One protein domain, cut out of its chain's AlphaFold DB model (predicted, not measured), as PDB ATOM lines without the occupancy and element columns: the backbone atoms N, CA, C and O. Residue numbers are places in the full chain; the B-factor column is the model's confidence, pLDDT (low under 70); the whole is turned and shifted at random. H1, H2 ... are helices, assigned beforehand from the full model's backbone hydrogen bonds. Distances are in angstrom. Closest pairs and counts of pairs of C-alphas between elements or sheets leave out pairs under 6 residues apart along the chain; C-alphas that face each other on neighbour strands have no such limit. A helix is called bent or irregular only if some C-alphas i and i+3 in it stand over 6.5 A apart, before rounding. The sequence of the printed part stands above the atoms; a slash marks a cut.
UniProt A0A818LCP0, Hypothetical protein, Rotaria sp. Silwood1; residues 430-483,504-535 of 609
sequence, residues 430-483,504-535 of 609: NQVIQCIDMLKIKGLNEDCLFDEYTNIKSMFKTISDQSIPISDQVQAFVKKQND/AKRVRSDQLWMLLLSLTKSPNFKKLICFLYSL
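What this domain is: This is residues 430 to 483 and 504 to 535 of the 609 residues of the protein "Hypothetical protein" of Rotaria sp. Silwood1 (UniProt A0A818LCP0). A long helix, H2, is the base, and the other four helices lie over one side of it. H5 and H4 stand nearly crosswise to H2 and run opposite ways, H3 crosses H4 near the last end of H2, and H1 lies near the first end of H2 and near H5. The printed part has 86 residues with five named helices, H1 to H5 in order, and no named strand; the class is all helix. It is only just compact, close to loose, with a radius of gyration of the C-alphas of 14.0 A and spans of 36 by 25 by 23 A.

Where its parts are: H1, residues 430 to 439, begins at C-alpha (17.953, 43.313, 51.260) and is 14.3 A long. H2, residues 446 to 464, measures 26.9 A; it is neither bent nor irregular, but only just: C-alphas 447 and 450 are 6.5 A apart. H3, residues 470 to 482, measures 18.5 A. H4, residues 509 to 519, measures 15.6 A, and H5, residues 523 to 534, 16.4 A, ending at C-alpha (16.760, 57.705, 35.209).

How they stand to each other: H4 is the hub. It touches H2, about perpendicular at 76 degrees, closest at the C-alphas of Ile 456 and Leu 516, 6.7 A. It touches H3, also at 76 degrees, at Val 474 and Leu 512, C-alphas 6.2 A apart. The hairpin H4 and H5 only just touch, with 3 pairs of C-alphas within 8 A, the closest Leu 517 and Lys 526 at 6.7 A, at a shallow tilt of 14 degrees, opposite ways. H5 touches H2 with residues 524 to 525 alone, about perpendicular at 77 degrees; the C-alphas of Leu 449 and Asn 524 are closest, 6.0 A. H2 and H3 are close but not clearly touching, with Ser 464 and Ile 470 closest, C-alphas 6.4 A apart. H1 is near H2 and H5, and apart from H3 and H4. Every O i to N i+4 pair is within hydrogen-bond range in H1, H3, H4 and H5, and 13 of 15 in H2.

The domain as a whole: The C-alphas farthest apart are those of Lys 440 and Ser 467, 39.5 A. Residues 484 to 503 are not printed, and C-alphas 483 and 504 are 24.9 A apart across the cut. Of the links printed whole, H2 to H3 and H4 to H5 are tight and H1 to H2 is short. Mean pLDDT of the printed part is 77.3; residues 431 to 432, 435, 482 to 483 and 504 to 508 are under 70.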
ATOM      1  N   ASN A 430      18.950  42.621  50.441       71.00
ATOM      2  CA  ASN A 430      17.953  43.313  51.260       71.00
ATOM      3  C   ASN A 430      17.721  44.762  50.799       71.00
ATOM      4  O   ASN A 430      16.587  45.226  50.777       71.00
ATOM      5  N   GLN A 431      18.775  45.467  50.386       69.38
ATOM      6  CA  GLN A 431      18.650  46.820  49.837       69.38
ATOM      7  C   GLN A 431      18.004  46.816  48.443       69.38
ATOM      8  O   GLN A 431      17.278  47.750  48.111       69.38
ATOM      9  N   VAL A 432      18.225  45.768  47.638       67.88
ATOM     10  CA  VAL A 432      17.552  45.595  46.338       67.88
ATOM     11  C   VAL A 432      16.043  45.448  46.532       67.88
ATOM     12  O   VAL A 432      15.290  46.168  45.880       67.88
ATOM     13  N   ILE A 433      15.605  44.607  47.476       71.94
ATOM     14  CA  ILE A 433      14.183  44.454  47.831       71.94
ATOM     15  C   ILE A 433      13.594  45.785  48.309       71.94
ATOM     16  O   ILE A 433      12.594  46.243  47.767       71.94
ATOM     17  N   GLN A 434      14.265  46.473  49.236       71.25
ATOM     18  CA  GLN A 434      13.807  47.779  49.720       71.25
ATOM     19  C   GLN A 434      13.656  48.808  48.589       71.25
ATOM     20  O   GLN A 434      12.715  49.601  48.593       71.25
ATOM     21  N   CYS A 435      14.557  48.807  47.601       68.88
ATOM     22  CA  CYS A 435      14.433  49.682  46.435       68.88
ATOM     23  C   CYS A 435      13.204  49.336  45.589       68.88
ATOM     24  O   CYS A 435      12.521  50.239  45.117       68.88
ATOM     25  N   ILE A 436      12.902  48.053  45.398       72.81
ATOM     26  CA  ILE A 436      11.727  47.612  44.635       72.81
ATOM     27  C   ILE A 436      10.443  48.030  45.350       72.81
ATOM     28  O   ILE A 436       9.581  48.652  44.724       72.81
ATOM     29  N   ASP A 437      10.369  47.789  46.660       73.62
ATOM     30  CA  ASP A 437       9.229  48.157  47.505       73.62
ATOM     31  C   ASP A 437       8.969  49.669  47.486       73.62
ATOM     32  O   ASP A 437       7.824  50.122  47.371       73.62
ATOM     33  N   MET A 438      10.039  50.471  47.551       70.88
ATOM     34  CA  MET A 438       9.943  51.930  47.502       70.88
ATOM     35  C   MET A 438       9.554  52.455  46.116       70.88
ATOM     36  O   MET A 438       8.750  53.383  46.015       70.88
ATOM     37  N   LEU A 439      10.131  51.899  45.047       70.75
ATOM     38  CA  LEU A 439      10.025  52.455  43.694       70.75
ATOM     39  C   LEU A 439       8.849  51.890  42.886       70.75
ATOM     40  O   LEU A 439       8.473  52.488  41.877       70.75
ATOM     41  N   LYS A 440       8.249  50.772  43.320       72.75
ATOM     42  CA  LYS A 440       7.068  50.134  42.703       72.75
ATOM     43  C   LYS A 440       7.193  49.994  41.178       72.75
ATOM     44  O   LYS A 440       6.317  50.413  40.414       72.75
ATOM     45  N   ILE A 441       8.313  49.431  40.725       74.50
ATOM     46  CA  ILE A 441       8.662  49.323  39.302       74.50
ATOM     47  C   ILE A 441       7.695  48.363  38.590       74.50
ATOM     48  O   ILE A 441       7.583  47.191  38.940       74.50
ATOM     49  N   LYS A 442       6.999  48.842  37.550       75.00
ATOM     50  CA  LYS A 442       6.024  48.034  36.799       75.00
ATOM     51  C   LYS A 442       6.694  46.930  35.973       75.00
ATOM     52  O   LYS A 442       7.656  47.181  35.249       75.00
ATOM     53  N   GLY A 443       6.106  45.731  35.995       73.44
ATOM     54  CA  GLY A 443       6.515  44.608  35.142       73.44
ATOM     55  C   GLY A 443       7.863  43.989  35.523       73.44
ATOM     56  O   GLY A 443       8.531  43.425  34.651       73.44
ATOM     57  N   LEU A 444       8.277  44.142  36.781       79.19
ATOM     58  CA  LEU A 444       9.404  43.435  37.379       79.19
ATOM     59  C   LEU A 444       8.918  42.061  37.866       79.19
ATOM     60  O   LEU A 444       7.883  41.981  38.520       79.19
ATOM     61  N   ASN A 445       9.637  40.993  37.528       81.19
ATOM     62  CA  ASN A 445       9.408  39.674  38.107       81.19
ATOM     63  C   ASN A 445      10.398  39.479  39.266       81.19
ATOM     64  O   ASN A 445      11.599  39.337  39.027       81.19
ATOM     65  N   GLU A 446       9.893  39.530  40.499       72.19
ATOM     66  CA  GLU A 446      10.688  39.418  41.728       72.19
ATOM     67  C   GLU A 446      11.293  38.018  41.909       72.19
ATOM     68  O   GLU A 446      12.450  37.913  42.318       72.19
ATOM     69  N   ASP A 447      10.578  36.967  41.497       75.88
ATOM     70  CA  ASP A 447      11.035  35.575  41.599       75.88
ATOM     71  C   ASP A 447      12.284  35.330  40.739       75.88
ATOM     72  O   ASP A 447      13.230  34.675  41.168       75.88
ATOM     73  N   CYS A 448      12.336  35.913  39.537       82.31
ATOM     74  CA  CYS A 448      13.502  35.816  38.651       82.31
ATOM     75  C   CYS A 448      14.638  36.783  39.027       82.31
ATOM     76  O   CYS A 448      15.761  36.648  38.532       82.31
ATOM     77  N   LEU A 449      14.369  37.793  39.858       82.25
ATOM     78  CA  LEU A 449      15.336  38.852  40.137       82.25
ATOM     79  C   LEU A 449      16.488  38.371  41.026       82.25
ATOM     80  O   LEU A 449      17.618  38.829  40.849       82.25
ATOM     81  N   PHE A 450      16.227  37.451  41.957       81.12
ATOM     82  CA  PHE A 450      17.269  36.907  42.832       81.12
ATOM     83  C   PHE A 450      18.324  36.114  42.048       81.12
ATOM     84  O   PHE A 450      19.529  36.274  42.273       81.12
ATOM     85  N   ASP A 451      17.879  35.318  41.077       83.12
ATOM     86  CA  ASP A 451      18.760  34.563  40.187       83.12
ATOM     87  C   ASP A 451      19.590  35.508  39.311       83.12
ATOM     88  O   ASP A 451      20.810  35.363  39.199       83.12
ATOM     89  N   GLU A 452      18.958  36.544  38.745       85.12
ATOM     90  CA  GLU A 452      19.656  37.586  37.987       85.12
ATOM     91  C   GLU A 452      20.698  38.328  38.841       85.12
ATOM     92  O   GLU A 452      21.823  38.537  38.383       85.12
ATOM     93  N   TYR A 453      20.363  38.683  40.085       82.50
ATOM     94  CA  TYR A 453      21.283  39.310  41.039       82.50
ATOM     95  C   TYR A 453      22.494  38.416  41.325       82.50
ATOM     96  O   TYR A 453      23.637  38.878  41.276       82.50
ATOM     97  N   THR A 454      22.261  37.130  41.586       82.25
ATOM     98  CA  THR A 454      23.326  36.167  41.892       82.25
ATOM     99  C   THR A 454      24.251  35.970  40.691       82.25
ATOM    100  O   THR A 454      25.476  35.982  40.845       82.25
ATOM    101  N   ASN A 455      23.687  35.895  39.482       83.62
ATOM    102  CA  ASN A 455      24.443  35.801  38.235       83.62
ATOM    103  C   ASN A 455      25.304  37.046  37.990       83.62
ATOM    104  O   ASN A 455      26.505  36.923  37.754       83.62
ATOM    105  N   ILE A 456      24.734  38.249  38.114       83.25
ATOM    106  CA  ILE A 456      25.479  39.509  37.962       83.25
ATOM    107  C   ILE A 456      26.600  39.609  39.001       83.25
ATOM    108  O   ILE A 456      27.721  39.985  38.661       83.25
ATOM    109  N   LYS A 457      26.330  39.247  40.259       81.12
ATOM    110  CA  LYS A 457      27.331  39.256  41.334       81.12
ATOM    111  C   LYS A 457      28.487  38.299  41.040       81.12
ATOM    112  O   LYS A 457      29.647  38.657  41.245       81.12
ATOM    113  N   SER A 458      28.180  37.106  40.532       80.75
ATOM    114  CA  SER A 458      29.180  36.127  40.095       80.75
ATOM    115  C   SER A 458      30.016  36.645  38.915       80.75
ATOM    116  O   SER A 458      31.243  36.526  38.916       80.75
ATOM    117  N   MET A 459      29.381  37.310  37.944       81.44
ATOM    118  CA  MET A 459      30.071  37.940  36.811       81.44
ATOM    119  C   MET A 459      30.977  39.085  37.237       81.44
ATOM    120  O   MET A 459      32.127  39.134  36.813       81.44
ATOM    121  N   PHE A 460      30.510  39.962  38.123       81.88
ATOM    122  CA  PHE A 460      31.347  41.022  38.673       81.88
ATOM    123  C   PHE A 460      32.584  40.453  39.377       81.88
ATOM    124  O   PHE A 460      33.692  40.931  39.147       81.88
ATOM    125  N   LYS A 461      32.415  39.387  40.171       81.75
ATOM    126  CA  LYS A 461      33.537  38.688  40.804       81.75
ATOM    127  C   LYS A 461      34.508  38.117  39.765       81.75
ATOM    128  O   LYS A 461      35.702  38.358  39.855       81.75
ATOM    129  N   THR A 462      33.987  37.459  38.732       81.94
ATOM    130  CA  THR A 462      34.795  36.893  37.639       81.94
ATOM    131  C   THR A 462      35.612  37.963  36.911       81.94
ATOM    132  O   THR A 462      36.771  37.734  36.600       81.94
ATOM    133  N   ILE A 463      35.029  39.136  36.655       78.50
ATOM    134  CA  ILE A 463      35.708  40.283  36.029       78.50
ATOM    135  C   ILE A 463      36.766  40.872  36.965       78.50
ATOM    136  O   ILE A 463      37.845  41.247  36.512       78.50
ATOM    137  N   SER A 464      36.460  40.949  38.262       77.69
ATOM    138  CA  SER A 464      37.360  41.481  39.287       77.69
ATOM    139  C   SER A 464      38.560  40.575  39.566       77.69
ATOM    140  O   SER A 464      39.607  41.083  39.956       77.69
ATOM    141  N   ASP A 465      38.410  39.263  39.381       80.06
ATOM    142  CA  ASP A 465      39.459  38.267  39.624       80.06
ATOM    143  C   ASP A 465      40.412  38.105  38.414       80.06
ATOM    144  O   ASP A 465      41.407  37.384  38.490       80.06
ATOM    145  N   GLN A 466      40.143  38.778  37.286       81.88
ATOM    146  CA  GLN A 466      41.035  38.779  36.121       81.88
ATOM    147  C   GLN A 466      42.280  39.644  36.355       81.88
ATOM    148  O   GLN A 466      42.233  40.683  37.005       81.88
ATOM    149  N   SER A 467      43.401  39.269  35.727       74.19
ATOM    150  CA  SER A 467      44.659  40.035  35.789       74.19
ATOM    151  C   SER A 467      44.598  41.404  35.095       74.19
ATOM    152  O   SER A 467      45.538  42.188  35.209       74.19
ATOM    153  N   ILE A 468      43.521  41.688  34.357       78.06
ATOM    154  CA  ILE A 468      43.308  42.953  33.651       78.06
ATOM    155  C   ILE A 468      42.453  43.869  34.540       78.06
ATOM    156  O   ILE A 468      41.362  43.454  34.936       78.06
ATOM    157  N   PRO A 469      42.866  45.121  34.810       80.19
ATOM    158  CA  PRO A 469      42.058  46.066  35.575       80.19
ATOM    159  C   PRO A 469      40.659  46.257  34.975       80.19
ATOM    160  O   PRO A 469      40.508  46.425  33.763       80.19
ATOM    161  N   ILE A 470      39.631  46.312  35.831       75.38
ATOM    162  CA  ILE A 470      38.228  46.535  35.424       75.38
ATOM    163  C   ILE A 470      38.099  47.783  34.536       75.38
ATOM    164  O   ILE A 470      37.311  47.802  33.591       75.38
ATOM    165  N   SER A 471      38.907  48.814  34.795       72.62
ATOM    166  CA  SER A 471      38.937  50.042  33.999       72.62
ATOM    167  C   SER A 471      39.307  49.827  32.543       72.62
ATOM    168  O   SER A 471      38.652  50.381  31.662       72.62
ATOM    169  N   ASP A 472      40.316  49.004  32.275       78.88
ATOM    170  CA  ASP A 472      40.753  48.745  30.908       78.88
ATOM    171  C   ASP A 472      39.758  47.823  30.190       78.88
ATOM    172  O   ASP A 472      39.479  48.019  29.006       78.88
ATOM    173  N   GLN A 473      39.133  46.886  30.915       80.31
ATOM    174  CA  GLN A 473      38.068  46.034  30.372       80.31
ATOM    175  C   GLN A 473      36.831  46.849  29.949       80.31
ATOM    176  O   GLN A 473      36.296  46.650  28.856       80.31
ATOM    177  N   VAL A 474      36.395  47.807  30.776       79.56
ATOM    178  CA  VAL A 474      35.266  48.694  30.451       79.56
ATOM    179  C   VAL A 474      35.610  49.622  29.285       79.56
ATOM    180  O   VAL A 474      34.797  49.773  28.373       79.56
ATOM    181  N   GLN A 475      36.817  50.196  29.249       80.00
ATOM    182  CA  GLN A 475      37.256  51.034  28.126       80.00
ATOM    183  C   GLN A 475      37.292  50.258  26.803       80.00
ATOM    184  O   GLN A 475      36.818  50.762  25.783       80.00
ATOM    185  N   ALA A 476      37.796  49.021  26.817       81.69
ATOM    186  CA  ALA A 476      37.803  48.156  25.641       81.69
ATOM    187  C   ALA A 476      36.379  47.854  25.142       81.69
ATOM    188  O   ALA A 476      36.125  47.890  23.936       81.69
ATOM    189  N   PHE A 477      35.434  47.614  26.059       83.31
ATOM    190  CA  PHE A 477      34.023  47.418  25.724       83.31
ATOM    191  C   PHE A 477      33.388  48.668  25.098       83.31
ATOM    192  O   PHE A 477      32.753  48.566  24.049       83.31
ATOM    193  N   VAL A 478      33.586  49.845  25.702       79.62
ATOM    194  CA  VAL A 478      33.038  51.116  25.197       79.62
ATOM    195  C   VAL A 478      33.591  51.437  23.811       79.62
ATOM    196  O   VAL A 478      32.827  51.771  22.908       79.62
ATOM    197  N   LYS A 479      34.901  51.262  23.601       80.19
ATOM    198  CA  LYS A 479      35.530  51.473  22.291       80.19
ATOM    199  C   LYS A 479      34.910  50.576  21.214       80.19
ATOM    200  O   LYS A 479      34.578  51.053  20.138       80.19
ATOM    201  N   LYS A 480      34.670  49.302  21.541       78.88
ATOM    202  CA  LYS A 480      34.022  48.337  20.638       78.88
ATOM    203  C   LYS A 480      32.560  48.690  20.315       78.88
ATOM    204  O   LYS A 480      32.088  48.351  19.237       78.88
ATOM    205  N   GLN A 481      31.840  49.334  21.234       70.44
ATOM    206  CA  GLN A 481      30.457  49.798  21.025       70.44
ATOM    207  C   GLN A 481      30.390  51.077  20.170       70.44
ATOM    208  O   GLN A 481      29.508  51.200  19.317       70.44
ATOM    209  N   ASN A 482      31.332  52.007  20.354       62.59
ATOM    210  CA  ASN A 482      31.368  53.265  19.600       62.59
ATOM    211  C   ASN A 482      31.715  53.063  18.114       62.59
ATOM    212  O   ASN A 482      31.187  53.789  17.280       62.59
ATOM    213  N   ASP A 483      32.489  52.030  17.758       53.59
ATOM    214  CA  ASP A 483      32.735  51.656  16.351       53.59
ATOM    215  C   ASP A 483      31.462  51.179  15.607       53.59
ATOM    216  O   ASP A 483      31.452  51.091  14.381       53.59
ATOM    217  N   ALA A 504      44.730  56.119  38.707       39.16
ATOM    218  CA  ALA A 504      43.784  55.080  38.349       39.16
ATOM    219  C   ALA A 504      42.737  55.670  37.398       39.16
ATOM    220  O   ALA A 504      41.990  56.577  37.766       39.16
ATOM    221  N   LYS A 505      42.671  55.143  36.172       52.19
ATOM    222  CA  LYS A 505      41.635  55.498  35.194       52.19
ATOM    223  C   LYS A 505      40.250  55.265  35.806       52.19
ATOM    224  O   LYS A 505      39.879  54.131  36.118       52.19
ATOM    225  N   ARG A 506      39.479  56.337  35.984       58.75
ATOM    226  CA  ARG A 506      38.157  56.287  36.614       58.75
ATOM    227  C   ARG A 506      37.148  55.588  35.698       58.75
ATOM    228  O   ARG A 506      36.949  55.990  34.556       58.75
ATOM    229  N   VAL A 507      36.480  54.559  36.216       64.50
ATOM    230  CA  VAL A 507      35.401  53.851  35.509       64.50
ATOM    231  C   VAL A 507      34.076  54.525  35.823       64.50
ATOM    232  O   VAL A 507      33.705  54.633  36.994       64.50
ATOM    233  N   ARG A 508      33.344  54.969  34.798       68.44
ATOM    234  CA  ARG A 508      31.982  55.462  35.012       68.44
ATOM    235  C   ARG A 508      31.054  54.288  35.335       68.44
ATOM    236  O   ARG A 508      31.142  53.220  34.727       68.44
ATOM    237  N   SER A 509      30.175  54.465  36.318       73.00
ATOM    238  CA  SER A 509      29.337  53.374  36.825       73.00
ATOM    239  C   SER A 509      28.315  52.897  35.792       73.00
ATOM    240  O   SER A 509      28.066  51.698  35.703       73.00
ATOM    241  N   ASP A 510      27.780  53.798  34.968       71.81
ATOM    242  CA  ASP A 510      26.909  53.470  33.836       71.81
ATOM    243  C   ASP A 510      27.613  52.543  32.836       71.81
ATOM    244  O   ASP A 510      27.051  51.519  32.452       71.81
ATOM    245  N   GLN A 511      28.868  52.831  32.484       80.25
ATOM    246  CA  GLN A 511      29.668  51.998  31.577       80.25
ATOM    247  C   GLN A 511      29.947  50.605  32.154       80.25
ATOM    248  O   GLN A 511      29.867  49.609  31.433       80.25
ATOM    249  N   LEU A 512      30.219  50.517  33.459       80.81
ATOM    250  CA  LEU A 512      30.367  49.235  34.147       80.81
ATOM    251  C   LEU A 512      29.065  48.423  34.107       80.81
ATOM    252  O   LEU A 512      29.091  47.232  33.802       80.81
ATOM    253  N   TRP A 513      27.920  49.057  34.371       82.88
ATOM    254  CA  TRP A 513      26.623  48.388  34.281       82.88
ATOM    255  C   TRP A 513      26.272  47.980  32.852       82.88
ATOM    256  O   TRP A 513      25.718  46.900  32.665       82.88
ATOM    257  N   MET A 514      26.629  48.777  31.841       83.69
ATOM    258  CA  MET A 514      26.474  48.379  30.439       83.69
ATOM    259  C   MET A 514      27.272  47.115  30.122       83.69
ATOM    260  O   MET A 514      26.726  46.197  29.512       83.69
ATOM    261  N   LEU A 515      28.529  47.034  30.575       84.25
ATOM    262  CA  LEU A 515      29.340  45.829  30.427       84.25
ATOM    263  C   LEU A 515      28.672  44.641  31.134       84.25
ATOM    264  O   LEU A 515      28.394  43.635  30.486       84.25
ATOM    265  N   LEU A 516      28.344  44.762  32.423       84.50
ATOM    266  CA  LEU A 516      27.741  43.675  33.205       84.50
ATOM    267  C   LEU A 516      26.430  43.168  32.589       84.50
ATOM    268  O   LEU A 516      26.247  41.964  32.429       84.50
ATOM    269  N   LEU A 517      25.541  44.076  32.181       86.56
ATOM    270  CA  LEU A 517      24.264  43.731  31.553       86.56
ATOM    271  C   LEU A 517      24.422  43.204  30.118       86.56
ATOM    272  O   LEU A 517      23.498  42.581  29.604       86.56
ATOM    273  N   SER A 518      25.560  43.443  29.458       84.94
ATOM    274  CA  SER A 518      25.860  42.845  28.148       84.94
ATOM    275  C   SER A 518      26.330  41.391  28.251       84.94
ATOM    276  O   SER A 518      26.156  40.623  27.309       84.94
ATOM    277  N   LEU A 519      26.896  41.009  29.400       83.75
ATOM    278  CA  LEU A 519      27.466  39.681  29.632       83.75
ATOM    279  C   LEU A 519      26.431  38.651  30.099       83.75
ATOM    280  O   LEU A 519      26.681  37.452  30.013       83.75
ATOM    281  N   THR A 520      25.266  39.092  30.579       81.88
ATOM    282  CA  THR A 520      24.200  38.210  31.066       81.88
ATOM    283  C   THR A 520      22.819  38.688  30.631       81.88
ATOM    284  O   THR A 520      22.538  39.883  30.551       81.88
ATOM    285  N   LYS A 521      21.910  37.740  30.377       84.62
ATOM    286  CA  LYS A 521      20.496  38.048  30.150       84.62
ATOM    287  C   LYS A 521      19.828  38.335  31.491       84.62
ATOM    288  O   LYS A 521      19.378  37.419  32.169       84.62
ATOM    289  N   SER A 522      19.742  39.613  31.836       85.19
ATOM    290  CA  SER A 522      19.129  40.068  33.090       85.19
ATOM    291  C   SER A 522      18.061  41.135  32.825       85.19
ATOM    292  O   SER A 522      18.314  42.326  33.014       85.19
ATOM    293  N   PRO A 523      16.883  40.758  32.282       86.38
ATOM    294  CA  PRO A 523      15.842  41.708  31.896       86.38
ATOM    295  C   PRO A 523      15.220  42.456  33.081       86.38
ATOM    296  O   PRO A 523      14.867  43.626  32.925       86.38
ATOM    297  N   ASN A 524      15.087  41.826  34.251       84.69
ATOM    298  CA  ASN A 524      14.522  42.476  35.435       84.69
ATOM    299  C   ASN A 524      15.542  43.430  36.063       84.69
ATOM    300  O   ASN A 524      15.218  44.583  36.351       84.69
ATOM    301  N   PHE A 525      16.802  43.008  36.156       83.69
ATOM    302  CA  PHE A 525      17.889  43.852  36.640       83.69
ATOM    303  C   PHE A 525      18.179  45.016  35.685       83.69
ATOM    304  O   PHE A 525      18.425  46.133  36.130       83.69
ATOM    305  N   LYS A 526      18.062  44.806  34.367       85.12
ATOM    306  CA  LYS A 526      18.144  45.885  33.376       85.12
ATOM    307  C   LYS A 526      17.055  46.932  33.601       85.12
ATOM    308  O   LYS A 526      17.366  48.116  33.591       85.12
ATOM    309  N   LYS A 527      15.801  46.526  33.844       84.50
ATOM    310  CA  LYS A 527      14.710  47.464  34.176       84.50
ATOM    311  C   LYS A 527      15.012  48.243  35.456       84.50
ATOM    312  O   LYS A 527      14.880  49.463  35.453       84.50
ATOM    313  N   LEU A 528      15.453  47.551  36.510       83.00
ATOM    314  CA  LEU A 528      15.828  48.163  37.786       83.00
ATOM    315  C   LEU A 528      16.951  49.195  37.608       83.00
ATOM    316  O   LEU A 528      16.808  50.338  38.029       83.00
ATOM    317  N   ILE A 529      18.039  48.824  36.932       81.44
ATOM    318  CA  ILE A 529      19.186  49.704  36.690       81.44
ATOM    319  C   ILE A 529      18.806  50.878  35.786       81.44
ATOM    320  O   ILE A 529      19.096  52.016  36.139       81.44
ATOM    321  N   CYS A 530      18.101  50.654  34.674       82.19
ATOM    322  CA  CYS A 530      17.619  51.747  33.824       82.19
ATOM    323  C   CYS A 530      16.743  52.732  34.607       82.19
ATOM    324  O   CYS A 530      16.882  53.940  34.436       82.19
ATOM    325  N   PHE A 531      15.878  52.230  35.492       81.81
ATOM    326  CA  PHE A 531      15.065  53.081  36.351       81.81
ATOM    327  C   PHE A 531      15.934  53.885  37.329       81.81
ATOM    328  O   PHE A 531      15.801  55.104  37.387       81.81
ATOM    329  N   LEU A 532      16.875  53.250  38.033       77.25
ATOM    330  CA  LEU A 532      17.777  53.928  38.974       77.25
ATOM    331  C   LEU A 532      18.631  55.020  38.304       77.25
ATOM    332  O   LEU A 532      18.769  56.105  38.864       77.25
ATOM    333  N   TYR A 533      19.151  54.770  37.099       77.81
ATOM    334  CA  TYR A 533      19.907  55.769  36.327       77.81
ATOM    335  C   TYR A 533      19.025  56.871  35.723       77.81
ATOM    336  O   TYR A 533      19.534  57.933  35.377       77.81
ATOM    337  N   SER A 534      17.708  56.659  35.621       76.88
ATOM    338  CA  SER A 534      16.760  57.705  35.209       76.88
ATOM    339  C   SER A 534      16.395  58.675  36.335       76.88
ATOM    340  O   SER A 534      15.815  59.726  36.068       76.88
ATOM    341  N   LEU A 535      16.726  58.340  37.589       73.69
ATOM    342  CA  LEU A 535      16.461  59.196  38.739       73.69
ATOM    343  C   LEU A 535      17.572  60.252  38.860       73.69
ATOM    344  O   LEU A 535      18.708  59.902  39.208       73.69
TER     345      LEU A 535